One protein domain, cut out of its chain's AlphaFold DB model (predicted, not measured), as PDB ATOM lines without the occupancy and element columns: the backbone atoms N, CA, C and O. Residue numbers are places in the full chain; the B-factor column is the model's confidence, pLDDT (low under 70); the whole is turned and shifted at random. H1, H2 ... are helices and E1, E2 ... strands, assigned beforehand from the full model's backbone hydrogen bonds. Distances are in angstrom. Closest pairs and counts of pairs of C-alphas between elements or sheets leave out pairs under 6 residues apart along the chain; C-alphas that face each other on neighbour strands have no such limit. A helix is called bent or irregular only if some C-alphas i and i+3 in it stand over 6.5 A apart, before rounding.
ATOM      1  N   GLU A 629     101.203 136.860  95.302       87.81
ATOM      2  CA  GLU A 629     101.603 138.221  95.680       87.81
ATOM      3  C   GLU A 629     103.084 138.469  95.310       87.81
ATOM      4  O   GLU A 629     103.918 137.584  95.543       87.81
ATOM      5  N   PRO A 630     103.448 139.644  94.748       91.56
ATOM      6  CA  PRO A 630     104.773 139.865  94.159       91.56
ATOM      7  C   PRO A 630     105.939 139.541  95.102       91.56
ATOM      8  O   PRO A 630     106.930 138.944  94.690       91.56
ATOM      9  N   MET A 631     105.798 139.870  96.384       91.19
ATOM     10  CA  MET A 631     106.813 139.630  97.413       91.19
ATOM     11  C   MET A 631     107.099 138.124  97.585       91.19
ATOM     12  O   MET A 631     108.259 137.717  97.611       91.19
ATOM     13  N   ILE A 632     106.063 137.273  97.558       93.31
ATOM     14  CA  ILE A 632     106.197 135.804  97.601       93.31
ATOM     15  C   ILE A 632     106.822 135.278  96.300       93.31
ATOM     16  O   ILE A 632     107.719 134.432  96.335       93.31
ATOM     17  N   SER A 633     106.417 135.814  95.143       94.50
ATOM     18  CA  SER A 633     107.055 135.487  93.859       94.50
ATOM     19  C   SER A 633     108.549 135.845  93.844       94.50
ATOM     20  O   SER A 633     109.341 135.100  93.263       94.50
ATOM     21  N   ARG A 634     108.968 136.926  94.524       94.62
ATOM     22  CA  ARG A 634     110.389 137.303  94.616       94.62
ATOM     23  C   ARG A 634     111.174 136.312  95.466       94.62
ATOM     24  O   ARG A 634     112.238 135.887  95.025       94.62
ATOM     25  N   MET A 635     110.621 135.874  96.601       95.00
ATOM     26  CA  MET A 635     111.224 134.823  97.435       95.00
ATOM     27  C   MET A 635     111.476 133.533  96.640       95.00
ATOM     28  O   MET A 635     112.534 132.921  96.771       95.00
ATOM     29  N   ILE A 636     110.529 133.126  95.786       94.19
ATOM     30  CA  ILE A 636     110.686 131.952  94.913       94.19
ATOM     31  C   ILE A 636     111.830 132.159  93.912       94.19
ATOM     32  O   ILE A 636     112.694 131.293  93.794       94.19
ATOM     33  N   ILE A 637     111.842 133.287  93.196       92.75
ATOM     34  CA  ILE A 637     112.830 133.570  92.142       92.75
ATOM     35  C   ILE A 637     114.242 133.704  92.731       92.75
ATOM     36  O   ILE A 637     115.174 133.077  92.226       92.75
ATOM     37  N   GLU A 638     114.398 134.425  93.842       92.12
ATOM     38  CA  GLU A 638     115.668 134.502  94.571       92.12
ATOM     39  C   GLU A 638     116.098 133.123  95.084       92.12
ATOM     40  O   GLU A 638     117.242 132.719  94.902       92.12
ATOM     41  N   GLY A 639     115.170 132.345  95.651       91.44
ATOM     42  CA  GLY A 639     115.449 130.987  96.107       91.44
ATOM     43  C   GLY A 639     115.936 130.061  94.989       91.44
ATOM     44  O   GLY A 639     116.794 129.216  95.230       91.44
ATOM     45  N   ILE A 640     115.433 130.216  93.761       89.31
ATOM     46  CA  ILE A 640     115.926 129.472  92.591       89.31
ATOM     47  C   ILE A 640     117.358 129.899  92.241       89.31
ATOM     48  O   ILE A 640     118.194 129.029  91.997       89.31
ATOM     49  N   ASN A 641     117.661 131.200  92.274       88.44
ATOM     50  CA  ASN A 641     119.018 131.716  92.054       88.44
ATOM     51  C   ASN A 641     120.007 131.233  93.137       88.44
ATOM     52  O   ASN A 641     121.169 130.982  92.834       88.44
ATOM     53  N   LEU A 642     119.533 131.058  94.375       88.00
ATOM     54  CA  LEU A 642     120.299 130.580  95.534       88.00
ATOM     55  C   LEU A 642     120.305 129.043  95.710       88.00
ATOM     56  O   LEU A 642     120.732 128.560  96.754       88.00
ATOM     57  N   GLY A 643     119.812 128.253  94.747       86.31
ATOM     58  CA  GLY A 643     119.852 126.779  94.823       86.31
ATOM     59  C   GLY A 643     118.926 126.139  95.876       86.31
ATOM     60  O   GLY A 643     119.100 124.981  96.247       86.31
ATOM     61  N   ILE A 644     117.925 126.877  96.365       89.81
ATOM     62  CA  ILE A 644     116.961 126.446  97.397       89.81
ATOM     63  C   ILE A 644     115.493 126.581  96.951       89.81
ATOM     64  O   ILE A 644     114.572 126.479  97.763       89.81
ATOM     65  N   GLY A 645     115.249 126.821  95.657       89.06
ATOM     66  CA  GLY A 645     113.934 127.189  95.118       89.06
ATOM     67  C   GLY A 645     112.809 126.218  95.484       89.06
ATOM     68  O   GLY A 645     111.691 126.649  95.747       89.06
ATOM     69  N   ILE A 646     113.112 124.921  95.601       89.88
ATOM     70  CA  ILE A 646     112.158 123.897  96.056       89.88
ATOM     71  C   ILE A 646     111.588 124.211  97.443       89.88
ATOM     72  O   ILE A 646     110.389 124.050  97.645       89.88
ATOM     73  N   ASP A 647     112.393 124.689  98.389       91.88
ATOM     74  CA  ASP A 647     111.905 125.025  99.725       91.88
ATOM     75  C   ASP A 647     111.138 126.355  99.744       91.88
ATOM     76  O   ASP A 647     110.161 126.476 100.481       91.88
ATOM     77  N   MET A 648     111.470 127.309  98.864       94.06
ATOM     78  CA  MET A 648     110.680 128.543  98.711       94.06
ATOM     79  C   MET A 648     109.312 128.280  98.077       94.06
ATOM     80  O   MET A 648     108.322 128.863  98.512       94.06
ATOM     81  N   ILE A 649     109.212 127.330  97.141       93.88
ATOM     82  CA  ILE A 649     107.920 126.872  96.606       93.88
ATOM     83  C   ILE A 649     107.073 126.210  97.710       93.88
ATOM     84  O   ILE A 649     105.858 126.397  97.728       93.88
ATOM     85  N   LYS A 650     107.679 125.480  98.662       94.69
ATOM     86  CA  LYS A 650     106.954 124.916  99.823       94.69
ATOM     87  C   LYS A 650     106.434 126.008 100.756       94.69
ATOM     88  O   LYS A 650     105.269 125.951 101.131       94.69
ATOM     89  N   ILE A 651     107.263 126.997 101.109       94.81
ATOM     90  CA  ILE A 651     106.835 128.125 101.956       94.81
ATOM     91  C   ILE A 651     105.701 128.894 101.268       94.81
ATOM     92  O   ILE A 651     104.653 129.093 101.872       94.81
ATOM     93  N   ALA A 652     105.850 129.231  99.985       94.50
ATOM     94  CA  ALA A 652     104.806 129.894  99.208       94.50
ATOM     95  C   ALA A 652     103.494 129.088  99.156       94.50
ATOM     96  O   ALA A 652     102.420 129.647  99.359       94.50
ATOM     97  N   ALA A 653     103.568 127.770  98.950       93.25
ATOM     98  CA  ALA A 653     102.400 126.890  98.947       93.25
ATOM     99  C   ALA A 653     101.766 126.681 100.338       93.25
ATOM    100  O   ALA A 653     100.609 126.279 100.423       93.25
ATOM    101  N   MET A 654     102.497 126.954 101.424       92.06
ATOM    102  CA  MET A 654     101.943 127.026 102.780       92.06
ATOM    103  C   MET A 654     101.343 128.407 103.084       92.06
ATOM    104  O   MET A 654     100.385 128.490 103.842       92.06
ATOM    105  N   LEU A 655     101.836 129.484 102.464       89.38
ATOM    106  CA  LEU A 655     101.261 130.832 102.588       89.38
ATOM    107  C   LEU A 655      99.927 131.003 101.836       89.38
ATOM    108  O   LEU A 655      99.177 131.925 102.138       89.38
ATOM    109  N   THR A 656      99.579 130.121 100.891       83.44
ATOM    110  CA  THR A 656      98.271 130.163 100.205       83.44
ATOM    111  C   THR A 656      97.124 129.512 100.989       83.44
ATOM    112  O   THR A 656      95.972 129.614 100.557       83.44
ATOM    113  N   ILE A 657      97.388 128.838 102.118       80.25
ATOM    114  CA  ILE A 657      96.366 128.122 102.899       80.25
ATOM    115  C   ILE A 657      96.002 128.841 104.202       80.25
ATOM    116  O   ILE A 657      96.851 129.221 105.002       80.25
ATOM    117  N   THR A 658      94.699 128.980 104.454       65.75
ATOM    118  CA  THR A 658      94.189 129.639 105.666       65.75
ATOM    119  C   THR A 658      94.049 128.659 106.833       65.75
ATOM    120  O   THR A 658      93.629 127.517 106.653       65.75
ATOM    121  N   ASN A 659      94.345 129.135 108.049       62.38
ATOM    122  CA  ASN A 659      94.149 128.427 109.325       62.38
ATOM    123  C   ASN A 659      94.861 127.062 109.409       62.38
ATOM    124  O   ASN A 659      94.248 126.046 109.722       62.38
ATOM    125  N   ILE A 660      96.169 127.042 109.144       62.56
ATOM    126  CA  ILE A 660      96.999 125.824 109.086       62.56
ATOM    127  C   ILE A 660      96.941 125.008 110.392       62.56
ATOM    128  O   ILE A 660      96.867 123.776 110.360       62.56
ATOM    129  N   LEU A 661      97.003 125.692 111.541       55.59
ATOM    130  CA  LEU A 661      97.625 125.108 112.729       55.59
ATOM    131  C   LEU A 661      96.687 124.405 113.734       55.59
ATOM    132  O   LEU A 661      97.103 123.387 114.275       55.59
ATOM    133  N   TYR A 662      95.460 124.880 114.009       58.66
ATOM    134  CA  TYR A 662      94.678 124.354 115.154       58.66
ATOM    135  C   TYR A 662      93.200 124.079 114.890       58.66
ATOM    136  O   TYR A 662      92.421 124.993 114.614       58.66
ATOM    137  N   LYS A 663      92.779 122.833 115.157       55.69
ATOM    138  CA  LYS A 663      91.371 122.519 115.452       55.69
ATOM    139  C   LYS A 663      90.855 123.431 116.575       55.69
ATOM    140  O   LYS A 663      91.514 123.625 117.600       55.69
ATOM    141  N   LYS A 664      89.671 124.017 116.377       50.94
ATOM    142  CA  LYS A 664      89.121 125.037 117.290       50.94
ATOM    143  C   LYS A 664      88.773 124.492 118.667       50.94
ATOM    144  O   LYS A 664      88.909 125.220 119.646       50.94
ATOM    145  N   ASP A 665      88.405 123.223 118.733       57.41
ATOM    146  CA  ASP A 665      87.726 122.580 119.859       57.41
ATOM    147  C   ASP A 665      88.703 122.101 120.969       57.41
ATOM    148  O   ASP A 665      88.358 121.271 121.800       57.41
ATOM    149  N   LEU A 666      89.936 122.628 120.966       63.50
ATOM    150  CA  LEU A 666      91.031 122.315 121.896       63.50
ATOM    151  C   LEU A 666      91.199 123.385 122.983       63.50
ATOM    152  O   LEU A 666      90.908 124.565 122.755       63.50
ATOM    153  N   THR A 667      91.773 123.010 124.122       71.69
ATOM    154  CA  THR A 667      92.183 123.951 125.180       71.69
ATOM    155  C   THR A 667      93.286 124.915 124.713       71.69
ATOM    156  O   THR A 667      93.917 124.727 123.665       71.69
ATOM    157  N   LYS A 668      93.529 125.993 125.475       69.94
ATOM    158  CA  LYS A 668      94.623 126.944 125.193       69.94
ATOM    159  C   LYS A 668      95.991 126.254 125.261       69.94
ATOM    160  O   LYS A 668      96.863 126.547 124.443       69.94
ATOM    161  N   ASP A 669      96.142 125.314 126.186       70.88
ATOM    162  CA  ASP A 669      97.424 124.690 126.492       70.88
ATOM    163  C   ASP A 669      97.738 123.533 125.536       70.88
ATOM    164  O   ASP A 669      98.857 123.479 125.036       70.88
ATOM    165  N   GLU A 670      96.749 122.730 125.111       70.06
ATOM    166  CA  GLU A 670      96.912 121.810 123.966       70.06
ATOM    167  C   GLU A 670      97.343 122.554 122.691       70.06
ATOM    168  O   GLU A 670      98.229 122.098 121.967       70.06
ATOM    169  N   LYS A 671      96.731 123.717 122.412       68.25
ATOM    170  CA  LYS A 671      97.099 124.560 121.262       68.25
ATOM    171  C   LYS A 671      98.532 125.073 121.375       68.25
ATOM    172  O   LYS A 671      99.216 125.154 120.364       68.25
ATOM    173  N   ASN A 672      99.003 125.411 122.575       71.12
ATOM    174  CA  ASN A 672     100.376 125.868 122.780       71.12
ATOM    175  C   ASN A 672     101.392 124.713 122.740       71.12
ATOM    176  O   ASN A 672     102.420 124.846 122.083       71.12
ATOM    177  N   GLN A 673     101.082 123.555 123.326       72.62
ATOM    178  CA  GLN A 673     101.912 122.348 123.245       72.62
ATOM    179  C   GLN A 673     102.125 121.915 121.783       72.62
ATOM    180  O   GLN A 673     103.257 121.675 121.361       72.62
ATOM    181  N   ALA A 674     101.057 121.924 120.977       68.88
ATOM    182  CA  ALA A 674     101.106 121.621 119.547       68.88
ATOM    183  C   ALA A 674     101.708 122.750 118.670       68.88
ATOM    184  O   ALA A 674     101.952 122.527 117.482       68.88
ATOM    185  N   LYS A 675     101.973 123.953 119.210       71.94
ATOM    186  CA  LYS A 675     102.887 124.929 118.573       71.94
ATOM    187  C   LYS A 675     104.329 124.515 118.806       71.94
ATOM    188  O   LYS A 675     105.072 124.342 117.846       71.94
ATOM    189  N   VAL A 676     104.705 124.324 120.074       73.25
ATOM    190  CA  VAL A 676     106.093 124.059 120.484       73.25
ATOM    191  C   VAL A 676     106.655 122.821 119.779       73.25
ATOM    192  O   VAL A 676     107.726 122.907 119.189       73.25
ATOM    193  N   GLN A 677     105.910 121.710 119.742       74.06
ATOM    194  CA  GLN A 677     106.378 120.426 119.185       74.06
ATOM    195  C   GLN A 677     106.891 120.473 117.734       74.06
ATOM    196  O   GLN A 677     107.749 119.671 117.381       74.06
ATOM    197  N   ASN A 678     106.383 121.382 116.896       73.88
ATOM    198  CA  ASN A 678     106.754 121.485 115.476       73.88
ATOM    199  C   ASN A 678     107.391 122.834 115.103       73.88
ATOM    200  O   ASN A 678     107.653 123.091 113.926       73.88
ATOM    201  N   SER A 679     107.609 123.695 116.097       80.44
ATOM    202  CA  SER A 679     108.148 125.042 115.932       80.44
ATOM    203  C   SER A 679     109.602 125.069 115.452       80.44
ATOM    204  O   SER A 679     110.363 124.121 115.633       80.44
ATOM    205  N   ASN A 680     110.004 126.197 114.865       83.94
ATOM    206  CA  ASN A 680     111.399 126.530 114.595       83.94
ATOM    207  C   ASN A 680     111.706 127.929 115.162       83.94
ATOM    208  O   ASN A 680     110.935 128.868 114.965       83.94
ATOM    209  N   THR A 681     112.839 128.074 115.853       80.69
ATOM    210  CA  THR A 681     113.266 129.331 116.489       80.69
ATOM    211  C   THR A 681     113.541 130.457 115.489       80.69
ATOM    212  O   THR A 681     113.341 131.617 115.837       80.69
ATOM    213  N   LYS A 682     113.901 130.139 114.236       82.88
ATOM    214  CA  LYS A 682     114.062 131.104 113.130       82.88
ATOM    215  C   LYS A 682     112.728 131.639 112.577       82.88
ATOM    216  O   LYS A 682     112.735 132.450 111.656       82.88
ATOM    217  N   GLY A 683     111.585 131.228 113.135       87.69
ATOM    218  CA  GLY A 683     110.288 131.880 112.941       87.69
ATOM    219  C   GLY A 683     109.205 131.026 112.276       87.69
ATOM    220  O   GLY A 683     109.336 129.818 112.051       87.69
ATOM    221  N   ASP A 684     108.093 131.686 111.957       88.38
ATOM    222  CA  ASP A 684     106.887 131.053 111.427       88.38
ATOM    223  C   ASP A 684     107.143 130.428 110.049       88.38
ATOM    224  O   ASP A 684     106.747 129.290 109.822       88.38
ATOM    225  N   LEU A 685     107.855 131.104 109.139       91.50
ATOM    226  CA  LEU A 685     108.091 130.587 107.779       91.50
ATOM    227  C   LEU A 685     108.937 129.300 107.777       91.50
ATOM    228  O   LEU A 685     108.651 128.367 107.023       91.50
ATOM    229  N   PHE A 686     109.916 129.203 108.683       91.38
ATOM    230  CA  PHE A 686     110.665 127.968 108.937       91.38
ATOM    231  C   PHE A 686     109.786 126.877 109.565       91.38
ATOM    232  O   PHE A 686     109.903 125.702 109.208       91.38
ATOM    233  N   THR A 687     108.859 127.255 110.447       89.62
ATOM    234  CA  THR A 687     107.860 126.337 111.014       89.62
ATOM    235  C   THR A 687     106.931 125.779 109.926       89.62
ATOM    236  O   THR A 687     106.714 124.568 109.866       89.62
ATOM    237  N   LEU A 688     106.446 126.613 108.997       91.25
ATOM    238  CA  LEU A 688     105.627 126.164 107.862       91.25
ATOM    239  C   LEU A 688     106.394 125.182 106.962       91.25
ATOM    240  O   LEU A 688     105.838 124.166 106.539       91.25
ATOM    241  N   LEU A 689     107.683 125.441 106.717       91.75
ATOM    242  CA  LEU A 689     108.558 124.537 105.970       91.75
ATOM    243  C   LEU A 689     108.748 123.185 106.687       91.75
ATOM    244  O   LEU A 689     108.676 122.138 106.039       91.75
ATOM    245  N   SER A 690     108.944 123.192 108.010       90.62
ATOM    246  CA  SER A 690     109.026 121.978 108.843       90.62
ATOM    247  C   SER A 690     107.750 121.135 108.726       90.62
ATOM    248  O   SER A 690     107.809 119.971 108.317       90.62
ATOM    249  N   ILE A 691     106.586 121.749 108.971       90.50
ATOM    250  CA  ILE A 691     105.266 121.102 108.894       90.50
ATOM    251  C   ILE A 691     105.027 120.498 107.503       90.50
ATOM    252  O   ILE A 691     104.609 119.343 107.396       90.50
ATOM    253  N   TYR A 692     105.339 121.233 106.427       92.25
ATOM    254  CA  TYR A 692     105.192 120.726 105.058       92.25
ATOM    255  C   TYR A 692     106.077 119.498 104.793       92.25
ATOM    256  O   TYR A 692     105.629 118.533 104.160       92.25
ATOM    257  N   ASN A 693     107.332 119.520 105.254       91.19
ATOM    258  CA  ASN A 693     108.278 118.423 105.046       91.19
ATOM    259  C   ASN A 693     107.821 117.147 105.777       91.19
ATOM    260  O   ASN A 693     107.718 116.097 105.138       91.19
ATOM    261  N   GLN A 694     107.444 117.244 107.057       90.44
ATOM    262  CA  GLN A 694     106.922 116.109 107.837       90.44
ATOM    263  C   GLN A 694     105.612 115.543 107.255       90.44
ATOM    264  O   GLN A 694     105.454 114.329 107.077       90.44
ATOM    265  N   PHE A 695     104.674 116.418 106.873       90.94
ATOM    266  CA  PHE A 695     103.437 116.014 106.200       90.94
ATOM    267  C   PHE A 695     103.700 115.320 104.854       90.94
ATOM    268  O   PHE A 695     102.957 114.425 104.438       90.94
ATOM    269  N   SER A 696     104.764 115.724 104.157       89.38
ATOM    270  CA  SER A 696     105.117 115.185 102.844       89.38
ATOM    271  C   SER A 696     105.797 113.821 102.887       89.38
ATOM    272  O   SER A 696     105.606 113.064 101.935       89.38
ATOM    273  N   GLN A 697     106.516 113.507 103.970       89.00
ATOM    274  CA  GLN A 697     107.106 112.188 104.243       89.00
ATOM    275  C   GLN A 697     106.041 111.117 104.545       89.00
ATOM    276  O   GLN A 697     106.239 109.937 104.255       89.00
ATOM    277  N   ASN A 698     104.889 111.515 105.091       87.50
ATOM    278  CA  ASN A 698     103.794 110.601 105.416       87.50
ATOM    279  C   ASN A 698     103.110 110.013 104.165       87.50
ATOM    280  O   ASN A 698     102.737 110.730 103.231       87.50
ATOM    281  N   LYS A 699     102.867 108.693 104.176       84.94
ATOM    282  CA  LYS A 699     102.088 107.991 103.138       84.94
ATOM    283  C   LYS A 699     100.629 108.469 103.177       84.94
ATOM    284  O   LYS A 699     100.090 108.724 104.246       84.94
ATOM    285  N   PHE A 700      99.944 108.530 102.030       78.69
ATOM    286  CA  PHE A 700      98.584 109.104 101.933       78.69
ATOM    287  C   PHE A 700      97.566 108.523 102.939       78.69
ATOM    288  O   PHE A 700      96.725 109.264 103.448       78.69
ATOM    289  N   LYS A 701      97.679 107.225 103.273       78.50
ATOM    290  CA  LYS A 701      96.863 106.559 104.308       78.50
ATOM    291  C   LYS A 701      97.154 107.066 105.737       78.50
ATOM    292  O   LYS A 701      96.223 107.189 106.520       78.50
ATOM    293  N   THR A 702      98.409 107.388 106.077       85.12
ATOM    294  CA  THR A 702      98.812 107.862 107.422       85.12
ATOM    295  C   THR A 702      98.752 109.382 107.577       85.12
ATOM    296  O   THR A 702      98.750 109.882 108.697       85.12
ATOM    297  N   GLN A 703      98.645 110.142 106.481       84.62
ATOM    298  CA  GLN A 703      98.532 111.605 106.538       84.62
ATOM    299  C   GLN A 703      97.365 112.085 107.421       84.62
ATOM    300  O   GLN A 703      97.521 113.062 108.147       84.62
ATOM    301  N   TYR A 704      96.214 111.399 107.414       82.81
ATOM    302  CA  TYR A 704      95.067 111.801 108.239       82.81
ATOM    303  C   TYR A 704      95.303 111.572 109.741       82.81
ATOM    304  O   TYR A 704      95.017 112.464 110.541       82.81
ATOM    305  N   SER A 705      95.876 110.429 110.137       83.88
ATOM    306  CA  SER A 705      96.214 110.160 111.541       83.88
ATOM    307  C   SER A 705      97.345 111.062 112.041       83.88
ATOM    308  O   SER A 705      97.219 111.621 113.129       83.88
ATOM    309  N   TRP A 706      98.383 111.310 111.231       88.12
ATOM    310  CA  TRP A 706      99.453 112.258 111.568       88.12
ATOM    311  C   TRP A 706      98.920 113.688 111.764       88.12
ATOM    312  O   TRP A 706      99.263 114.336 112.754       88.12
ATOM    313  N   CYS A 707      98.026 114.169 110.891       85.31
ATOM    314  CA  CYS A 707      97.378 115.471 111.074       85.31
ATOM    315  C   CYS A 707      96.484 115.514 112.318       85.31
ATOM    316  O   CYS A 707      96.465 116.528 113.008       85.31
ATOM    317  N   ASN A 708      95.763 114.433 112.633       81.38
ATOM    318  CA  ASN A 708      94.944 114.374 113.843       81.38
ATOM    319  C   ASN A 708      95.794 114.417 115.120       81.38
ATOM    320  O   ASN A 708      95.440 115.165 116.027       81.38
ATOM    321  N   ALA A 709      96.916 113.690 115.167       82.69
ATOM    322  CA  ALA A 709      97.853 113.715 116.291       82.69
ATOM    323  C   ALA A 709      98.464 115.115 116.493       82.69
ATOM    324  O   ALA A 709      98.369 115.681 117.579       82.69
ATOM    325  N   ASN A 710      98.976 115.723 115.417       80.25
ATOM    326  CA  ASN A 710      99.555 117.073 115.427       80.25
ATOM    327  C   ASN A 710      98.500 118.204 115.393       80.25
ATOM    328  O   ASN A 710      98.843 119.371 115.242       80.25
ATOM    329  N   ARG A 711      97.207 117.869 115.528       79.31
ATOM    330  CA  ARG A 711      96.053 118.789 115.583       79.31
ATOM    331  C   ARG A 711      95.826 119.691 114.341       79.31
ATOM    332  O   ARG A 711      94.983 120.591 114.402       79.31
ATOM    333  N   TYR A 712      96.478 119.399 113.213       82.12
ATOM    334  CA  TYR A 712      96.395 120.128 111.936       82.12
ATOM    335  C   TYR A 712      95.171 119.775 111.074       82.12
ATOM    336  O   TYR A 712      94.623 118.669 111.129       82.12
ATOM    337  N   TYR A 713      94.788 120.689 110.176       77.75
ATOM    338  CA  TYR A 713      93.776 120.432 109.145       77.75
ATOM    339  C   TYR A 713      94.386 119.723 107.924       77.75
ATOM    340  O   TYR A 713      94.952 120.356 107.034       77.75
ATOM    341  N   CYS A 714      94.214 118.398 107.844       81.44
ATOM    342  CA  CYS A 714      94.783 117.554 106.778       81.44
ATOM    343  C   CYS A 714      94.519 118.079 105.355       81.44
ATOM    344  O   CYS A 714      95.414 118.067 104.514       81.44
ATOM    345  N   ASN A 715      93.320 118.601 105.077       76.00
ATOM    346  CA  ASN A 715      92.976 119.064 103.729       76.00
ATOM    347  C   ASN A 715      93.614 120.407 103.351       76.00
ATOM    348  O   ASN A 715      93.878 120.619 102.171       76.00
ATOM    349  N   ALA A 716      93.958 121.260 104.324       79.81
ATOM    350  CA  ALA A 716      94.779 122.442 104.063       79.81
ATOM    351  C   ALA A 716      96.189 122.013 103.623       79.81
ATOM    352  O   ALA A 716      96.667 122.430 102.573       79.81
ATOM    353  N   LEU A 717      96.812 121.071 104.341       86.25
ATOM    354  CA  LEU A 717      98.131 120.538 103.975       86.25
ATOM    355  C   LEU A 717      98.111 119.748 102.648       86.25
ATOM    356  O   LEU A 717      99.061 119.828 101.867       86.25
ATOM    357  N   ARG A 718      97.016 119.038 102.329       84.19
ATOM    358  CA  ARG A 718      96.805 118.431 100.996       84.19
ATOM    359  C   ARG A 718      96.701 119.489  99.895       84.19
ATOM    360  O   ARG A 718      97.318 119.304  98.849       84.19
ATOM    361  N   PHE A 719      95.982 120.591 100.128       81.56
ATOM    362  CA  PHE A 719      95.896 121.704  99.178       81.56
ATOM    363  C   PHE A 719      97.264 122.364  98.965       81.56
ATOM    364  O   PHE A 719      97.685 122.495  97.822       81.56
ATOM    365  N   ALA A 720      98.020 122.653 100.030       88.44
ATOM    366  CA  ALA A 720      99.396 123.148  99.919       88.44
ATOM    367  C   ALA A 720     100.291 122.193  99.104       88.44
ATOM    368  O   ALA A 720     101.033 122.625  98.225       88.44
ATOM    369  N   LYS A 721     100.178 120.873  99.313       88.56
ATOM    370  CA  LYS A 721     100.909 119.866  98.518       88.56
ATOM    371  C   LYS A 721     100.493 119.849  97.038       88.56
ATOM    372  O   LYS A 721     101.332 119.575  96.180       88.56
ATOM    373  N   GLN A 722      99.242 120.193  96.720       83.38
ATOM    374  CA  GLN A 722      98.790 120.421  95.344       83.38
ATOM    375  C   GLN A 722      99.352 121.735  94.773       83.38
ATOM    376  O   GLN A 722      99.941 121.716  93.693       83.38
ATOM    377  N   THR A 723      99.243 122.854  95.500       85.88
ATOM    378  CA  THR A 723      99.769 124.166  95.085       85.88
ATOM    379  C   THR A 723     101.276 124.113  94.831       85.88
ATOM    380  O   THR A 723     101.727 124.601  93.798       85.88
ATOM    381  N   TYR A 724     102.046 123.439  95.690       92.56
ATOM    382  CA  TYR A 724     103.466 123.153  95.464       92.56
ATOM    383  C   TYR A 724     103.694 122.477  94.103       92.56
ATOM    384  O   TYR A 724     104.564 122.891  93.339       92.56
ATOM    385  N   GLY A 725     102.887 121.463  93.771       87.88
ATOM    386  CA  GLY A 725     102.960 120.758  92.492       87.88
ATOM    387  C   GLY A 725     102.590 121.634  91.292       87.88
ATOM    388  O   GLY A 725     103.200 121.504  90.234       87.88
ATOM    389  N   GLU A 726     101.626 122.545  91.430       83.44
ATOM    390  CA  GLU A 726     101.274 123.508  90.378       83.44
ATOM    391  C   GLU A 726     102.404 124.524  90.143       83.44
ATOM    392  O   GLU A 726     102.880 124.647  89.013       83.44
ATOM    393  N   LEU A 727     102.900 125.170  91.203       88.88
ATOM    394  CA  LEU A 727     103.998 126.143  91.143       88.88
ATOM    395  C   LEU A 727     105.295 125.514  90.604       88.88
ATOM    396  O   LEU A 727     105.918 126.063  89.696       88.88
ATOM    397  N   TYR A 728     105.672 124.326  91.092       88.75
ATOM    398  CA  TYR A 728     106.848 123.591  90.614       88.75
ATOM    399  C   TYR A 728     106.767 123.273  89.114       88.75
ATOM    400  O   TYR A 728     107.759 123.413  88.398       88.75
ATOM    401  N   ASN A 729     105.588 122.887  88.610       84.69
ATOM    402  CA  ASN A 729     105.402 122.626  87.183       84.69
ATOM    403  C   ASN A 729     105.480 123.910  86.339       84.69
ATOM    404  O   ASN A 729     106.111 123.878  85.285       84.69
ATOM    405  N   ILE A 730     104.923 125.037  86.804       84.25
ATOM    406  CA  ILE A 730     105.069 126.348  86.140       84.25
ATOM    407  C   ILE A 730     106.556 126.708  86.004       84.25
ATOM    408  O   ILE A 730     107.036 126.973  84.901       84.25
ATOM    409  N   ILE A 731     107.301 126.639  87.110       85.38
ATOM    410  CA  ILE A 731     108.727 126.989  87.178       85.38
ATOM    411  C   ILE A 731     109.561 126.072  86.279       85.38
ATOM    412  O   ILE A 731     110.359 126.558  85.479       85.38
ATOM    413  N   LYS A 732     109.331 124.752  86.343       83.56
ATOM    414  CA  LYS A 732     110.014 123.772  85.487       83.56
ATOM    415  C   LYS A 732     109.759 124.034  83.998       83.56
ATOM    416  O   LYS A 732     110.689 123.935  83.206       83.56
ATOM    417  N   THR A 733     108.523 124.368  83.617       81.69
ATOM    418  CA  THR A 733     108.150 124.660  82.221       81.69
ATOM    419  C   THR A 733     108.674 126.010  81.725       81.69
ATOM    420  O   THR A 733     108.923 126.145  80.530       81.69
ATOM    421  N   ARG A 734     108.858 127.006  82.603       78.25
ATOM    422  CA  ARG A 734     109.401 128.321  82.220       78.25
ATOM    423  C   ARG A 734     110.920 128.373  82.160       78.25
ATOM    424  O   ARG A 734     111.455 128.961  81.229       78.25
ATOM    425  N   LEU A 735     111.612 127.786  83.136       72.56
ATOM    426  CA  LEU A 735     113.062 127.960  83.265       72.56
ATOM    427  C   LEU A 735     113.892 126.917  82.510       72.56
ATOM    428  O   LEU A 735     115.079 127.155  82.312       72.56
ATOM    429  N   ASN A 736     113.321 125.760  82.143       64.81
ATOM    430  CA  ASN A 736     114.025 124.609  81.540       64.81
ATOM    431  C   ASN A 736     115.284 124.120  82.300       64.81
ATOM    432  O   ASN A 736     116.020 123.268  81.808       64.81
ATOM    433  N   LYS A 737     115.515 124.611  83.522       60.44
ATOM    434  CA  LYS A 737     116.614 124.221  84.406       60.44
ATOM    435  C   LYS A 737     116.145 123.148  85.383       60.44
ATOM    436  O   LYS A 737     115.052 123.240  85.946       60.44
ATOM    437  N   ASN A 738     117.011 122.177  85.656       58.03
ATOM    438  CA  ASN A 738     116.911 121.415  86.896       58.03
ATOM    439  C   ASN A 738     117.159 122.379  88.064       58.03
ATOM    440  O   ASN A 738     118.104 123.167  88.019       58.03
ATOM    441  N   ILE A 739     116.316 122.335  89.098       64.06
ATOM    442  CA  ILE A 739     116.541 123.112  90.322       64.06
ATOM    443  C   ILE A 739     117.640 122.385  91.102       64.06
ATOM    444  O   ILE A 739     117.383 121.365  91.739       64.06
ATOM    445  N   ILE A 740     118.873 122.869  90.952       55.53
ATOM    446  CA  ILE A 740     120.066 122.339  91.621       55.53
ATOM    447  C   ILE A 740     119.972 122.648  93.120       55.53
ATOM    448  O   ILE A 740     119.447 123.691  93.504       55.53
ATOM    449  N   PHE A 741     120.485 121.734  93.945       55.78
ATOM    450  CA  PHE A 741     120.613 121.903  95.389       55.78
ATOM    451  C   PHE A 741     122.065 122.219  95.759       55.78
ATOM    452  O   PHE A 741     122.961 121.478  95.358       55.78
ATOM    453  N   ASP A 742     122.272 123.222  96.609       52.66
ATOM    454  CA  ASP A 742     123.386 123.216  97.563       52.66
ATOM    455  C   ASP A 742     122.832 122.759  98.927       52.66
ATOM    456  O   ASP A 742     121.690 123.064  99.285       52.66
ATOM    457  N   GLN A 743     123.605 121.969  99.673       58.34
ATOM    458  CA  GLN A 743     123.244 121.531 101.027       58.34
ATOM    459  C   GLN A 743     123.939 122.362 102.116       58.34
ATOM    460  O   GLN A 743     123.501 122.355 103.269       58.34
ATOM    461  N   SER A 744     124.995 123.101 101.772       54.59
ATOM    462  CA  SER A 744     125.722 123.959 102.697       54.59
ATOM    463  C   SER A 744     124.929 125.237 103.017       54.59
ATOM    464  O   SER A 744     124.284 125.832 102.157       54.59
ATOM    465  N   LYS A 745     124.928 125.645 104.296       67.00
ATOM    466  CA  LYS A 745     124.299 126.888 104.808       67.00
ATOM    467  C   LYS A 745     122.838 127.132 104.382       67.00
ATOM    468  O   LYS A 745     122.381 128.274 104.320       67.00
ATOM    469  N   LYS A 746     122.076 126.058 104.141       81.94
ATOM    470  CA  LYS A 746     120.700 126.094 103.616       81.94
ATOM    471  C   LYS A 746     119.773 127.104 104.309       81.94
ATOM    472  O   LYS A 746     118.992 127.770 103.638       81.94
ATOM    473  N   GLU A 747     119.834 127.224 105.633       85.38
ATOM    474  CA  GLU A 747     118.947 128.127 106.382       85.38
ATOM    475  C   GLU A 747     119.271 129.615 106.174       85.38
ATOM    476  O   GLU A 747     118.359 130.437 106.137       85.38
ATOM    477  N   ASP A 748     120.540 129.965 105.974       86.81
ATOM    478  CA  ASP A 748     120.959 131.352 105.742       86.81
ATOM    479  C   ASP A 748     120.593 131.791 104.316       86.81
ATOM    480  O   ASP A 748     120.203 132.936 104.080       86.81
ATOM    481  N   LEU A 749     120.640 130.850 103.364       89.69
ATOM    482  CA  LEU A 749     120.105 131.030 102.012       89.69
ATOM    483  C   LEU A 749     118.579 131.221 102.039       89.69
ATOM    484  O   LEU A 749     118.056 132.065 101.312       89.69
ATOM    485  N   ILE A 750     117.864 130.493 102.906       91.62
ATOM    486  CA  ILE A 750     116.418 130.673 103.111       91.62
ATOM    487  C   ILE A 750     116.126 132.072 103.664       91.62
ATOM    488  O   ILE A 750     115.263 132.760 103.121       91.62
ATOM    489  N   LEU A 751     116.868 132.534 104.677       90.88
ATOM    490  CA  LEU A 751     116.732 133.901 105.192       90.88
ATOM    491  C   LEU A 751     116.999 134.949 104.101       90.88
ATOM    492  O   LEU A 751     116.206 135.878 103.964       90.88
ATOM    493  N   LYS A 752     118.035 134.776 103.267       90.75
ATOM    494  CA  LYS A 752     118.301 135.640 102.098       90.75
ATOM    495  C   LYS A 752     117.120 135.703 101.125       90.75
ATOM    496  O   LYS A 752     116.668 136.795 100.782       90.75
ATOM    497  N   ALA A 753     116.569 134.552 100.739       93.06
ATOM    498  CA  ALA A 753     115.407 134.494  99.854       93.06
ATOM    499  C   ALA A 753     114.168 135.173 100.469       93.06
ATOM    500  O   ALA A 753     113.519 135.969  99.789       93.06
ATOM    501  N   ILE A 754     113.884 134.941 101.758       93.62
ATOM    502  CA  ILE A 754     112.809 135.615 102.509       93.62
ATOM    503  C   ILE A 754     113.014 137.141 102.500       93.62
ATOM    504  O   ILE A 754     112.099 137.880 102.134       93.62
ATOM    505  N   CYS A 755     114.220 137.621 102.821       91.69
ATOM    506  CA  CYS A 755     114.550 139.050 102.829       91.69
ATOM    507  C   CYS A 755     114.350 139.698 101.455       91.69
ATOM    508  O   CYS A 755     113.751 140.769 101.367       91.69
ATOM    509  N   SER A 756     114.775 139.039 100.373       91.75
ATOM    510  CA  SER A 756     114.653 139.588  99.017       91.75
ATOM    511  C   SER A 756     113.216 139.976  98.637       91.75
ATOM    512  O   SER A 756     113.022 140.968  97.938       91.75
ATOM    513  N   GLY A 757     112.210 139.245  99.133       91.00
ATOM    514  CA  GLY A 757     110.795 139.548  98.911       91.00
ATOM    515  C   GLY A 757     110.157 140.420  99.992       91.00
ATOM    516  O   GLY A 757     109.386 141.315  99.658       91.00
ATOM    517  N   LEU A 758     110.473 140.182 101.271       90.69
ATOM    518  CA  LEU A 758     109.785 140.814 102.407       90.69
ATOM    519  C   LEU A 758     110.479 142.068 102.966       90.69
ATOM    520  O   LEU A 758     109.972 142.639 103.924       90.69
ATOM    521  N   HIS A 759     111.599 142.539 102.403       86.81
ATOM    522  CA  HIS A 759     112.359 143.689 102.933       86.81
ATOM    523  C   HIS A 759     111.568 145.011 103.072       86.81
ATOM    524  O   HIS A 759     112.033 145.918 103.757       86.81
ATOM    525  N   LEU A 760     110.395 145.132 102.439       81.94
ATOM    526  CA  LEU A 760     109.456 146.249 102.628       81.94
ATOM    527  C   LEU A 760     108.460 145.997 103.781       81.94
ATOM    528  O   LEU A 760     108.049 146.930 104.465       81.94
ATOM    529  N   GLN A 761     108.100 144.737 104.037       86.81
ATOM    530  CA  GLN A 761     107.209 144.312 105.122       86.81
ATOM    531  C   GLN A 761     108.002 144.066 106.416       86.81
ATOM    532  O   GLN A 761     108.073 142.944 106.922       86.81
ATOM    533  N   LEU A 762     108.610 145.129 106.954       88.50
ATOM    534  CA  LEU A 762     109.403 145.072 108.185       88.50
ATOM    535  C   LEU A 762     108.712 145.779 109.363       88.50
ATOM    536  O   LEU A 762     108.107 146.848 109.222       88.50
ATOM    537  N   ALA A 763     108.839 145.181 110.544       88.81
ATOM    538  CA  ALA A 763     108.426 145.753 111.817       88.81
ATOM    539  C   ALA A 763     109.584 145.661 112.818       88.81
ATOM    540  O   ALA A 763     110.306 144.665 112.844       88.81
ATOM    541  N   TYR A 764     109.768 146.682 113.650       86.50
ATOM    542  CA  TYR A 764     110.803 146.697 114.689       86.50
ATOM    543  C   TYR A 764     110.180 146.708 116.082       86.50
ATOM    544  O   TYR A 764     109.080 147.226 116.273       86.50
ATOM    545  N   PHE A 765     110.861 146.109 117.055       84.50
ATOM    546  CA  PHE A 765     110.353 146.014 118.417       84.50
ATOM    547  C   PHE A 765     110.292 147.393 119.111       84.50
ATOM    548  O   PHE A 765     111.241 148.182 119.082       84.50
ATOM    549  N   ASN A 766     109.146 147.678 119.735       81.25
ATOM    550  CA  ASN A 766     108.768 148.972 120.314       81.25
ATOM    551  C   ASN A 766     108.340 148.841 121.798       81.25
ATOM    552  O   ASN A 766     107.718 149.742 122.365       81.25
ATOM    553  N   GLY A 767     108.717 147.750 122.470       74.81
ATOM    554  CA  GLY A 767     108.465 147.528 123.898       74.81
ATOM    555  C   GLY A 767     107.288 146.595 124.184       74.81
ATOM    556  O   GLY A 767     106.843 145.826 123.333       74.81
ATOM    557  N   VAL A 768     106.789 146.649 125.420       72.44
ATOM    558  CA  VAL A 768     105.714 145.780 125.915       72.44
ATOM    559  C   VAL A 768     104.580 146.611 126.501       72.44
ATOM    560  O   VAL A 768     104.806 147.449 127.369       72.44
ATOM    561  N   VAL A 769     103.350 146.322 126.076       67.31
ATOM    562  CA  VAL A 769     102.115 146.923 126.602       67.31
ATOM    563  C   VAL A 769     101.212 145.803 127.108       67.31
ATOM    564  O   VAL A 769     100.979 144.819 126.408       67.31
ATOM    565  N   ASN A 770     100.714 145.916 128.341       65.50
ATOM    566  CA  ASN A 770      99.850 144.917 128.995       65.50
ATOM    567  C   ASN A 770     100.395 143.469 128.923       65.50
ATOM    568  O   ASN A 770      99.635 142.519 128.728       65.50
ATOM    569  N   ARG A 771     101.718 143.303 129.089       65.31
ATOM    570  CA  ARG A 771     102.454 142.022 128.966       65.31
ATOM    571  C   ARG A 771     102.400 141.378 127.565       65.31
ATOM    572  O   ARG A 771     102.574 140.169 127.445       65.31
ATOM    573  N   GLN A 772     102.175 142.167 126.513       70.44
ATOM    574  CA  GLN A 772     102.275 141.750 125.110       70.44
ATOM    575  C   GLN A 772     103.341 142.569 124.377       70.44
ATOM    576  O   GLN A 772     103.435 143.780 124.571       70.44
ATOM    577  N   ASN A 773     104.116 141.911 123.514       77.25
ATOM    578  CA  ASN A 773     105.142 142.556 122.695       77.25
ATOM    579  C   ASN A 773     104.487 143.431 121.620       77.25
ATOM    580  O   ASN A 773     103.659 142.945 120.840       77.25
ATOM    581  N   VAL A 774     104.882 144.702 121.575       84.25
ATOM    582  CA  VAL A 774     104.442 145.681 120.580       84.25
ATOM    583  C   VAL A 774     105.586 145.942 119.614       84.25
ATOM    584  O   VAL A 774     106.707 146.255 120.013       84.25
ATOM    585  N   TYR A 775     105.287 145.840 118.328       87.94
ATOM    586  CA  TYR A 775     106.175 146.215 117.237       87.94
ATOM    587  C   TYR A 775     105.631 147.469 116.561       87.94
ATOM    588  O   TYR A 775     104.468 147.832 116.732       87.94
ATOM    589  N   LYS A 776     106.470 148.134 115.775       87.50
ATOM    590  CA  LYS A 776     106.110 149.313 114.995       87.50
ATOM    591  C   LYS A 776     106.464 149.075 113.532       87.50
ATOM    592  O   LYS A 776     107.574 148.649 113.210       87.50
ATOM    593  N   LEU A 777     105.488 149.279 112.650       87.81
ATOM    594  CA  LEU A 777     105.647 149.138 111.204       87.81
ATOM    595  C   LEU A 777     106.484 150.300 110.673       87.81
ATOM    596  O   LEU A 777     106.164 151.454 110.951       87.81
ATOM    597  N   TYR A 778     107.520 150.012 109.886       83.50
ATOM    598  CA  TYR A 778     108.401 151.060 109.357       83.50
ATOM    599  C   TYR A 778     107.691 151.974 108.345       83.50
ATOM    600  O   TYR A 778     107.743 153.191 108.484       83.50
ATOM    601  N   GLU A 779     106.988 151.392 107.367       77.69
ATOM    602  CA  GLU A 779     106.319 152.140 106.290       77.69
ATOM    603  C   GLU A 779     105.112 152.955 106.797       77.69
ATOM    604  O   GLU A 779     104.910 154.086 106.369       77.69
ATOM    605  N   LEU A 780     104.343 152.416 107.755       78.94
ATOM    606  CA  LEU A 780     103.117 153.056 108.263       78.94
ATOM    607  C   LEU A 780     103.301 153.852 109.563       78.94
ATOM    608  O   LEU A 780     102.364 154.521 109.994       78.94
ATOM    609  N   ASN A 781     104.450 153.730 110.237       81.56
ATOM    610  CA  ASN A 781     104.710 154.290 111.573       81.56
ATOM    611  C   ASN A 781     103.709 153.830 112.673       81.56
ATOM    612  O   ASN A 781     103.650 154.429 113.746       81.56
ATOM    613  N   GLN A 782     102.926 152.768 112.425       84.81
ATOM    614  CA  GLN A 782     101.838 152.272 113.285       84.81
ATOM    615  C   GLN A 782     102.280 151.136 114.217       84.81
ATOM    616  O   GLN A 782     103.083 150.285 113.830       84.81
ATOM    617  N   GLU A 783     101.710 151.089 115.422       88.75
ATOM    618  CA  GLU A 783     101.926 150.008 116.390       88.75
ATOM    619  C   GLU A 783     101.088 148.758 116.078       88.75
ATOM    620  O   GLU A 783      99.921 148.845 115.688       88.75
ATOM    621  N   VAL A 784     101.692 147.583 116.266       88.62
ATOM    622  CA  VAL A 784     101.119 146.267 115.954       88.62
ATOM    623  C   VAL A 784     101.533 145.208 116.971       88.62
ATOM    624  O   VAL A 784     102.595 145.280 117.584       88.62
ATOM    625  N   PHE A 785     100.698 144.183 117.121       88.12
ATOM    626  CA  PHE A 785     100.898 143.080 118.065       88.12
ATOM    627  C   PHE A 785     101.245 141.782 117.321       88.12
ATOM    628  O   PHE A 785     100.797 141.569 116.192       88.12
ATOM    629  N   ILE A 786     101.992 140.863 117.941       86.44
ATOM    630  CA  ILE A 786     102.168 139.515 117.369       86.44
ATOM    631  C   ILE A 786     100.828 138.763 117.403       86.44
ATOM    632  O   ILE A 786     100.168 138.695 118.443       86.44
ATOM    633  N   HIS A 787     100.411 138.167 116.281       84.31
ATOM    634  CA  HIS A 787      99.190 137.360 116.240       84.31
ATOM    635  C   HIS A 787      99.301 136.082 117.094       84.31
ATOM    636  O   HIS A 787     100.305 135.376 117.053       84.31
ATOM    637  N   ASN A 788      98.218 135.704 117.784       77.81
ATOM    638  CA  ASN A 788      98.166 134.555 118.709       77.81
ATOM    639  C   ASN A 788      98.494 133.172 118.098       77.81
ATOM    640  O   ASN A 788      98.676 132.203 118.839       77.81
ATOM    641  N   GLU A 789      98.540 133.061 116.770       76.56
ATOM    642  CA  GLU A 789      98.945 131.842 116.049       76.56
ATOM    643  C   GLU A 789     100.454 131.766 115.772       76.56
ATOM    644  O   GLU A 789     100.939 130.670 115.508       76.56
ATOM    645  N   SER A 790     101.185 132.885 115.853       82.38
ATOM    646  CA  SER A 790     102.633 132.921 115.627       82.38
ATOM    647  C   SER A 790     103.385 132.152 116.714       82.38
ATOM    648  O   SER A 790     103.054 132.214 117.903       82.38
ATOM    649  N   VAL A 791     104.434 131.455 116.290       78.50
ATOM    650  CA  VAL A 791     105.363 130.686 117.119       78.50
ATOM    651  C   VAL A 791     106.169 131.592 118.047       78.50
ATOM    652  O   VAL A 791     106.404 131.230 119.201       78.50
ATOM    653  N   LEU A 792     106.542 132.792 117.586       77.31
ATOM    654  CA  LEU A 792     107.339 133.740 118.377       77.31
ATOM    655  C   LEU A 792     106.616 134.182 119.663       77.31
ATOM    656  O   LEU A 792     107.262 134.444 120.673       77.31
ATOM    657  N   ASN A 793     105.279 134.172 119.664       74.38
ATOM    658  CA  ASN A 793     104.450 134.476 120.837       74.38
ATOM    659  C   ASN A 793     104.420 133.349 121.894       74.38
ATOM    660  O   ASN A 793     103.779 133.499 122.930       74.38
ATOM    661  N   VAL A 794     105.033 132.192 121.614       69.94
ATOM    662  CA  VAL A 794     105.015 131.009 122.496       69.94
ATOM    663  C   VAL A 794     106.417 130.507 122.839       69.94
ATOM    664  O   VAL A 794     106.608 130.026 123.950       69.94
ATOM    665  N   LEU A 795     107.402 130.653 121.946       67.06
ATOM    666  CA  LEU A 795     108.789 130.273 122.251       67.06
ATOM    667  C   LEU A 795     109.514 131.249 123.189       67.06
ATOM    668  O   LEU A 795     110.451 130.835 123.861       67.06
ATOM    669  N   GLY A 796     109.100 132.520 123.252       57.25
ATOM    670  CA  GLY A 796     109.705 133.496 124.170       57.25
ATOM    671  C   GLY A 796     111.190 133.786 123.900       57.25
ATOM    672  O   GLY A 796     111.911 134.117 124.835       57.25
ATOM    673  N   ASN A 797     111.643 133.633 122.648       53.00
ATOM    674  CA  ASN A 797     113.041 133.818 122.239       53.00
ATOM    675  C   ASN A 797     113.623 135.164 122.708       53.00
ATOM    676  O   ASN A 797     112.972 136.201 122.596       53.00
ATOM    677  N   SER A 798     114.906 135.166 123.078       47.69
ATOM    678  CA  SER A 798     115.704 136.382 123.315       47.69
ATOM    679  C   SER A 798     115.716 137.349 122.124       47.69
ATOM    680  O   SER A 798     115.815 138.557 122.305       47.69
ATOM    681  N   ASP A 799     115.559 136.830 120.906       50.88
ATOM    682  CA  ASP A 799     115.598 137.612 119.663       50.88
ATOM    683  C   ASP A 799     114.295 138.391 119.387       50.88
ATOM    684  O   ASP A 799     114.134 138.984 118.320       50.88
ATOM    685  N   ILE A 800     113.344 138.404 120.328       54.12
ATOM    686  CA  ILE A 800     112.097 139.184 120.249       54.12
ATOM    687  C   ILE A 800     112.366 140.693 120.092       54.12
ATOM    688  O   ILE A 800     111.609 141.367 119.394       54.12
ATOM    689  N   ASP A 801     113.480 141.195 120.624       56.66
ATOM    690  CA  ASP A 801     113.929 142.594 120.520       56.66
ATOM    691  C   ASP A 801     114.438 143.001 119.112       56.66
ATOM    692  O   ASP A 801     114.885 144.131 118.901       56.66
ATOM    693  N   SER A 802     114.416 142.089 118.132       68.88
ATOM    694  CA  SER A 802     114.957 142.310 116.782       68.88
ATOM    695  C   SER A 802     113.958 142.925 115.783       68.88
ATOM    696  O   SER A 802     112.789 143.185 116.084       68.88
ATOM    697  N   ILE A 803     114.433 143.179 114.557       84.69
ATOM    698  CA  ILE A 803     113.559 143.452 113.410       84.69
ATOM    699  C   ILE A 803     112.940 142.126 112.956       84.69
ATOM    700  O   ILE A 803     113.643 141.132 112.782       84.69
ATOM    701  N   VAL A 804     111.632 142.128 112.704       89.12
ATOM    702  CA  VAL A 804     110.906 140.997 112.119       89.12
ATOM    703  C   VAL A 804     110.350 141.367 110.748       89.12
ATOM    704  O   VAL A 804     109.803 142.451 110.544       89.12
ATOM    705  N   LEU A 805     110.465 140.437 109.805       91.12
ATOM    706  CA  LEU A 805     109.738 140.465 108.539       91.12
ATOM    707  C   LEU A 805     108.400 139.741 108.728       91.12
ATOM    708  O   LEU A 805     108.349 138.719 109.416       91.12
ATOM    709  N   TYR A 806     107.328 140.256 108.129       90.12
ATOM    710  CA  TYR A 806     105.981 139.675 108.182       90.12
ATOM    711  C   TYR A 806     105.420 139.488 106.766       90.12
ATOM    712  O   TYR A 806     105.852 140.169 105.842       90.12
ATOM    713  N   THR A 807     104.446 138.589 106.578       85.88
ATOM    714  CA  THR A 807     103.732 138.473 105.282       85.88
ATOM    715  C   THR A 807     102.317 139.035 105.348       85.88
ATOM    716  O   THR A 807     101.813 139.573 104.366       85.88
ATOM    717  N   GLU A 808     101.658 138.903 106.501       81.75
ATOM    718  CA  GLU A 808     100.246 139.238 106.702       81.75
ATOM    719  C   GLU A 808     100.075 140.278 107.817       81.75
ATOM    720  O   GLU A 808     100.765 140.245 108.840       81.75
ATOM    721  N   LEU A 809      99.095 141.163 107.626       80.81
ATOM    722  CA  LEU A 809      98.606 142.121 108.613       80.81
ATOM    723  C   LEU A 809      97.088 141.960 108.748       80.81
ATOM    724  O   LEU A 809      96.341 142.223 107.803       80.81
ATOM    725  N   ASN A 810      96.639 141.548 109.933       76.25
ATOM    726  CA  ASN A 810      95.237 141.292 110.248       76.25
ATOM    727  C   ASN A 810      94.708 142.350 111.214       76.25
ATOM    728  O   ASN A 810      95.234 142.494 112.316       76.25
ATOM    729  N   GLN A 811      93.623 143.037 110.851       72.62
ATOM    730  CA  GLN A 811      92.890 143.892 111.786       72.62
ATOM    731  C   GLN A 811      91.659 143.158 112.343       72.62
ATOM    732  O   GLN A 811      90.802 142.688 111.586       72.62
ATOM    733  N   HIS A 812      91.575 143.075 113.670       68.38
ATOM    734  CA  HIS A 812      90.407 142.600 114.416       68.38
ATOM    735  C   HIS A 812      89.960 143.699 115.391       68.38
ATOM    736  O   HIS A 812      89.473 144.733 114.941       68.38
ATOM    737  N   ASP A 813      90.153 143.510 116.695       71.69
ATOM    738  CA  ASP A 813      90.108 144.557 117.722       71.69
ATOM    739  C   ASP A 813      91.364 145.449 117.674       71.69
ATOM    740  O   ASP A 813      91.280 146.665 117.826       71.69
ATOM    741  N   ARG A 814      92.524 144.842 117.396       80.19
ATOM    742  CA  ARG A 814      93.819 145.506 117.178       80.19
ATOM    743  C   ARG A 814      94.402 145.123 115.816       80.19
ATOM    744  O   ARG A 814      93.845 144.280 115.106       80.19
ATOM    745  N   LEU A 815      95.517 145.752 115.443       83.88
ATOM    746  CA  LEU A 815      96.296 145.399 114.258       83.88
ATOM    747  C   LEU A 815      97.392 144.388 114.639       83.88
ATOM    748  O   LEU A 815      98.184 144.631 115.552       83.88
ATOM    749  N   TYR A 816      97.415 143.246 113.952       85.75
ATOM    750  CA  TYR A 816      98.282 142.107 114.252       85.75
ATOM    751  C   TYR A 816      99.156 141.718 113.060       85.75
ATOM    752  O   TYR A 816      98.640 141.532 111.958       85.75
ATOM    753  N   ILE A 817     100.451 141.505 113.297       86.62
ATOM    754  CA  ILE A 817     101.396 140.951 112.314       86.62
ATOM    755  C   ILE A 817     101.450 139.417 112.386       86.62
ATOM    756  O   ILE A 817     101.329 138.817 113.461       86.62
ATOM    757  N   LYS A 818     101.628 138.782 111.222       85.56
ATOM    758  CA  LYS A 818     101.588 137.325 111.019       85.56
ATOM    759  C   LYS A 818     102.736 136.808 110.146       85.56
ATOM    760  O   LYS A 818     103.256 137.522 109.286       85.56
ATOM    761  N   ASN A 819     103.032 135.517 110.320       87.50
ATOM    762  CA  ASN A 819     104.045 134.754 109.586       87.50
ATOM    763  C   ASN A 819     105.444 135.380 109.727       87.50
ATOM    764  O   ASN A 819     106.116 135.699 108.749       87.50
ATOM    765  N   LEU A 820     105.841 135.592 110.982       89.44
ATOM    766  CA  LEU A 820     107.006 136.372 111.379       89.44
ATOM    767  C   LEU A 820     108.318 135.617 111.179       89.44
ATOM    768  O   LEU A 820     108.423 134.432 111.495       89.44
ATOM    769  N   THR A 821     109.342 136.323 110.710       90.62
ATOM    770  CA  THR A 821     110.718 135.823 110.585       90.62
ATOM    771  C   THR A 821     111.690 136.902 111.080       90.62
ATOM    772  O   THR A 821     111.759 137.960 110.452       90.62
ATOM    773  N   PRO A 822     112.410 136.689 112.199       88.56
ATOM    774  CA  PRO A 822     113.449 137.607 112.673       88.56
ATOM    775  C   PRO A 822     114.577 137.792 111.650       88.56
ATOM    776  O   PRO A 822     114.932 136.854 110.933       88.56
ATOM    777  N   VAL A 823     115.156 138.995 111.581       87.12
ATOM    778  CA  VAL A 823     116.220 139.346 110.626       87.12
ATOM    779  C   VAL A 823     117.282 140.255 111.261       87.12
ATOM    780  O   VAL A 823     116.975 141.151 112.048       87.12
ATOM    781  N   SER A 824     118.552 140.048 110.901       82.62
ATOM    782  CA  SER A 824     119.654 140.928 111.307       82.62
ATOM    783  C   SER A 824     119.764 142.163 110.401       82.62
ATOM    784  O   SER A 824     119.510 142.102 109.195       82.62
ATOM    785  N   HIS A 825     120.214 143.292 110.961       78.25
ATOM    786  CA  HIS A 825     120.453 144.521 110.188       78.25
ATOM    787  C   HIS A 825     121.437 144.303 109.018       78.25
ATOM    788  O   HIS A 825     121.255 144.881 107.952       78.25
ATOM    789  N   GLU A 826     122.452 143.454 109.206       79.88
ATOM    790  CA  GLU A 826     123.487 143.128 108.208       79.88
ATOM    791  C   GLU A 826     122.958 142.357 106.995       79.88
ATOM    792  O   GLU A 826     123.539 142.424 105.912       79.88
ATOM    793  N   LEU A 827     121.874 141.598 107.168       81.88
ATOM    794  CA  LEU A 827     121.202 140.911 106.071       81.88
ATOM    795  C   LEU A 827     120.212 141.849 105.371       81.88
ATOM    796  O   LEU A 827     120.122 141.860 104.145       81.88
ATOM    797  N   LEU A 828     119.510 142.685 106.137       81.81
ATOM    798  CA  LEU A 828     118.541 143.643 105.608       81.81
ATOM    799  C   LEU A 828     119.198 144.770 104.781       81.81
ATOM    800  O   LEU A 828     118.592 145.253 103.821       81.81
ATOM    801  N   SER A 829     120.450 145.142 105.079       78.81
ATOM    802  CA  SER A 829     121.238 146.111 104.293       78.81
ATOM    803  C   SER A 829     121.642 145.614 102.899       78.81
ATOM    804  O   SER A 829     121.946 146.427 102.032       78.81
ATOM    805  N   GLN A 830     121.626 144.298 102.656       79.25
ATOM    806  CA  GLN A 830     121.950 143.712 101.346       79.25
ATOM    807  C   GLN A 830     120.789 143.836 100.344       79.25
ATOM    808  O   GLN A 830     121.012 143.753  99.138       79.25
ATOM    809  N   TYR A 831     119.559 144.038 100.835       73.50
ATOM    810  CA  TYR A 831     118.336 144.039 100.023       73.50
ATOM    811  C   TYR A 831     117.549 145.356 100.077       73.50
ATOM    812  O   TYR A 831     116.867 145.690  99.113       73.50
ATOM    813  N   SER A 832     117.633 146.120 101.171       68.12
ATOM    814  CA  SER A 832     116.869 147.361 101.351       68.12
ATOM    815  C   SER A 832     117.743 148.616 101.253       68.12
ATOM    816  O   SER A 832     118.849 148.664 101.782       68.12
ATOM    817  N   ARG A 833     117.205 149.680 100.640       67.38
ATOM    818  CA  ARG A 833     117.764 151.050 100.698       67.38
ATOM    819  C   ARG A 833     117.224 151.840 101.904       67.38
ATOM    820  O   ARG A 833     117.010 153.045 101.816       67.38
ATOM    821  N   ILE A 834     116.889 151.139 102.984       69.25
ATOM    822  CA  ILE A 834     116.203 151.696 104.153       69.25
ATOM    823  C   ILE A 834     117.230 152.278 105.130       69.25
ATOM    824  O   ILE A 834     118.325 151.737 105.278       69.25
ATOM    825  N   ASP A 835     116.873 153.368 105.816       69.81
ATOM    826  CA  ASP A 835     117.697 153.933 106.887       69.81
ATOM    827  C   ASP A 835     117.669 153.012 108.121       69.81
ATOM    828  O   ASP A 835     116.823 153.105 109.017       69.81
ATOM    829  N   LEU A 836     118.620 152.081 108.139       70.50
ATOM    830  CA  LEU A 836     118.812 151.135 109.230       70.50
ATOM    831  C   LEU A 836     119.340 151.801 110.505       70.50
ATOM    832  O   LEU A 836     119.185 151.216 111.575       70.50
ATOM    833  N   ASP A 837     119.932 152.994 110.429       67.62
ATOM    834  CA  ASP A 837     120.465 153.697 111.598       67.62
ATOM    835  C   ASP A 837     119.385 154.523 112.303       67.62
ATOM    836  O   ASP A 837     119.380 154.587 113.533       67.62
ATOM    837  N   LYS A 838     118.391 155.040 111.569       71.50
ATOM    838  CA  LYS A 838     117.106 155.467 112.144       71.50
ATOM    839  C   LYS A 838     116.415 154.304 112.858       71.50
ATOM    840  O   LYS A 838     116.045 154.444 114.022       71.50
ATOM    841  N   LEU A 839     116.322 153.131 112.224       70.75
ATOM    842  CA  LEU A 839     115.732 151.936 112.848       70.75
ATOM    843  C   LEU A 839     116.462 151.499 114.133       70.75
ATOM    844  O   LEU A 839     115.797 151.159 115.107       70.75
TER     845      LEU A 839
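AT A GLANCE: This is residues 629 to 839 of the 1182 residues of the protein "Hypothetical protein" of Brachionus calyciflorus (UniProt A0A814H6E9). Two lobes stand side by side: crossed helices, with H2 in the middle among H1, H4 and H6 and H5 at one end, and a seven-stranded sheet curled like part of a barrel. H7 lies between them, packing on H1 and on the sheet's E4 and E7. The 211 printed residues include eleven named helices and seven named strands, in the order H1 to H7, E1 to E3, H8, H9, E4 to E7, H10, H11. The mixed sheet runs E5 E6 E3 E2 E1 E4 E7; the class is mixed, helices and strands. The whole is compact, radius of gyration of the C-alphas 17.3 A, spanning 47 by 44 by 29 A.

HOW THE PARTS SIT: Start at H1, residues 630 to 641, a helical hairpin with H2, residues 645 to 655, at a shallow tilt of 22 degrees, opposite ways; their closest C-alphas, Gly 639 and Gly 645, are 4.2 A apart. H3, residues 668 to 676, touches H8, residues 792 to 795; the closest C-alphas, Asn 672 and Val 794, are 6.9 A apart. H2 is the hub: it also touches H4, residues 684 to 697, about perpendicular at 76 degrees, closest C-alphas Ile 651 and Leu 689, 5.7 A; H6, residues 714 to 735, closest Ala 653 and Ala 720, 4.9 A; and, only just, with 3 pairs of C-alphas within 8 A, residues 750 to 753 of H7, residues 746 to 758. H5, residues 703 to 709, touches H6 at residue 714 alone, 5.4 A from Cys 707 between C-alphas. H7 touches H1, closest C-alphas Gly 757 and Met 631, 4.3 A. Two layers, a helix on a sheet's face, are H7 at a height over the sheet of 9.9 A, over E4, residues 803 to 805, and E7, residues 821 to 823. E1, residues 762 to 769, E2, residues 772 to 777, and E3, residues 783 to 786, make a meander, each the antiparallel neighbour of the one before; look at N 766 and O 774, 2.8 A, and N 784 and O 775, 2.8 A. E6, residues 815 to 818, is parallel to E3, N 817 and O 785 at 2.9 A, and a hairpin with E5, residues 808 to 811, N 810 and O 816 at 2.8 A. E4 is antiparallel to E1, N 763 and O 804 at 2.9 A, and to E7, N 805 and O 821 at 2.9 A. H8 and H9, residues 798 to 801, only graze the sheet; H9 is irregular, its C-alphas 798 and 801 being 7.0 A apart. H10, residues 825 to 828, only just touches H7, with 3 pairs of C-alphas within 8 A, and is close but not clearly touching H11, residues 836 to 839, closest C-alphas His 825 and Leu 836, 6.9 A. Every O i to N i+4 pair is within hydrogen-bond range in H1 to H6, and 8 of 9 in H7; H8 to H11 are too short for one.

IN THESE COORDINATES: Find C-alpha 630 at (104.773, 139.865, 94.159), where H1 begins. H6 runs 31.5 A from C-alpha 714 at (94.783, 117.554, 106.778); H4 is 20.2 A and H7 18.4 A long. E1, 19.9 A, bends by 56 degrees at residue 766. H11 ends at C-alpha 839, (115.732, 151.936, 112.848).

THE WHOLE: The C-alphas farthest apart, Asn 736 and Asn 770, are 53.5 A from each other. The printed part has no cut; its long link is H2 to H3, residues 656 to 667. The model's mean pLDDT over the printed part is 80.4, with 40 residues under 70, among them 658 to 666, 736 to 745 and 794 to 802.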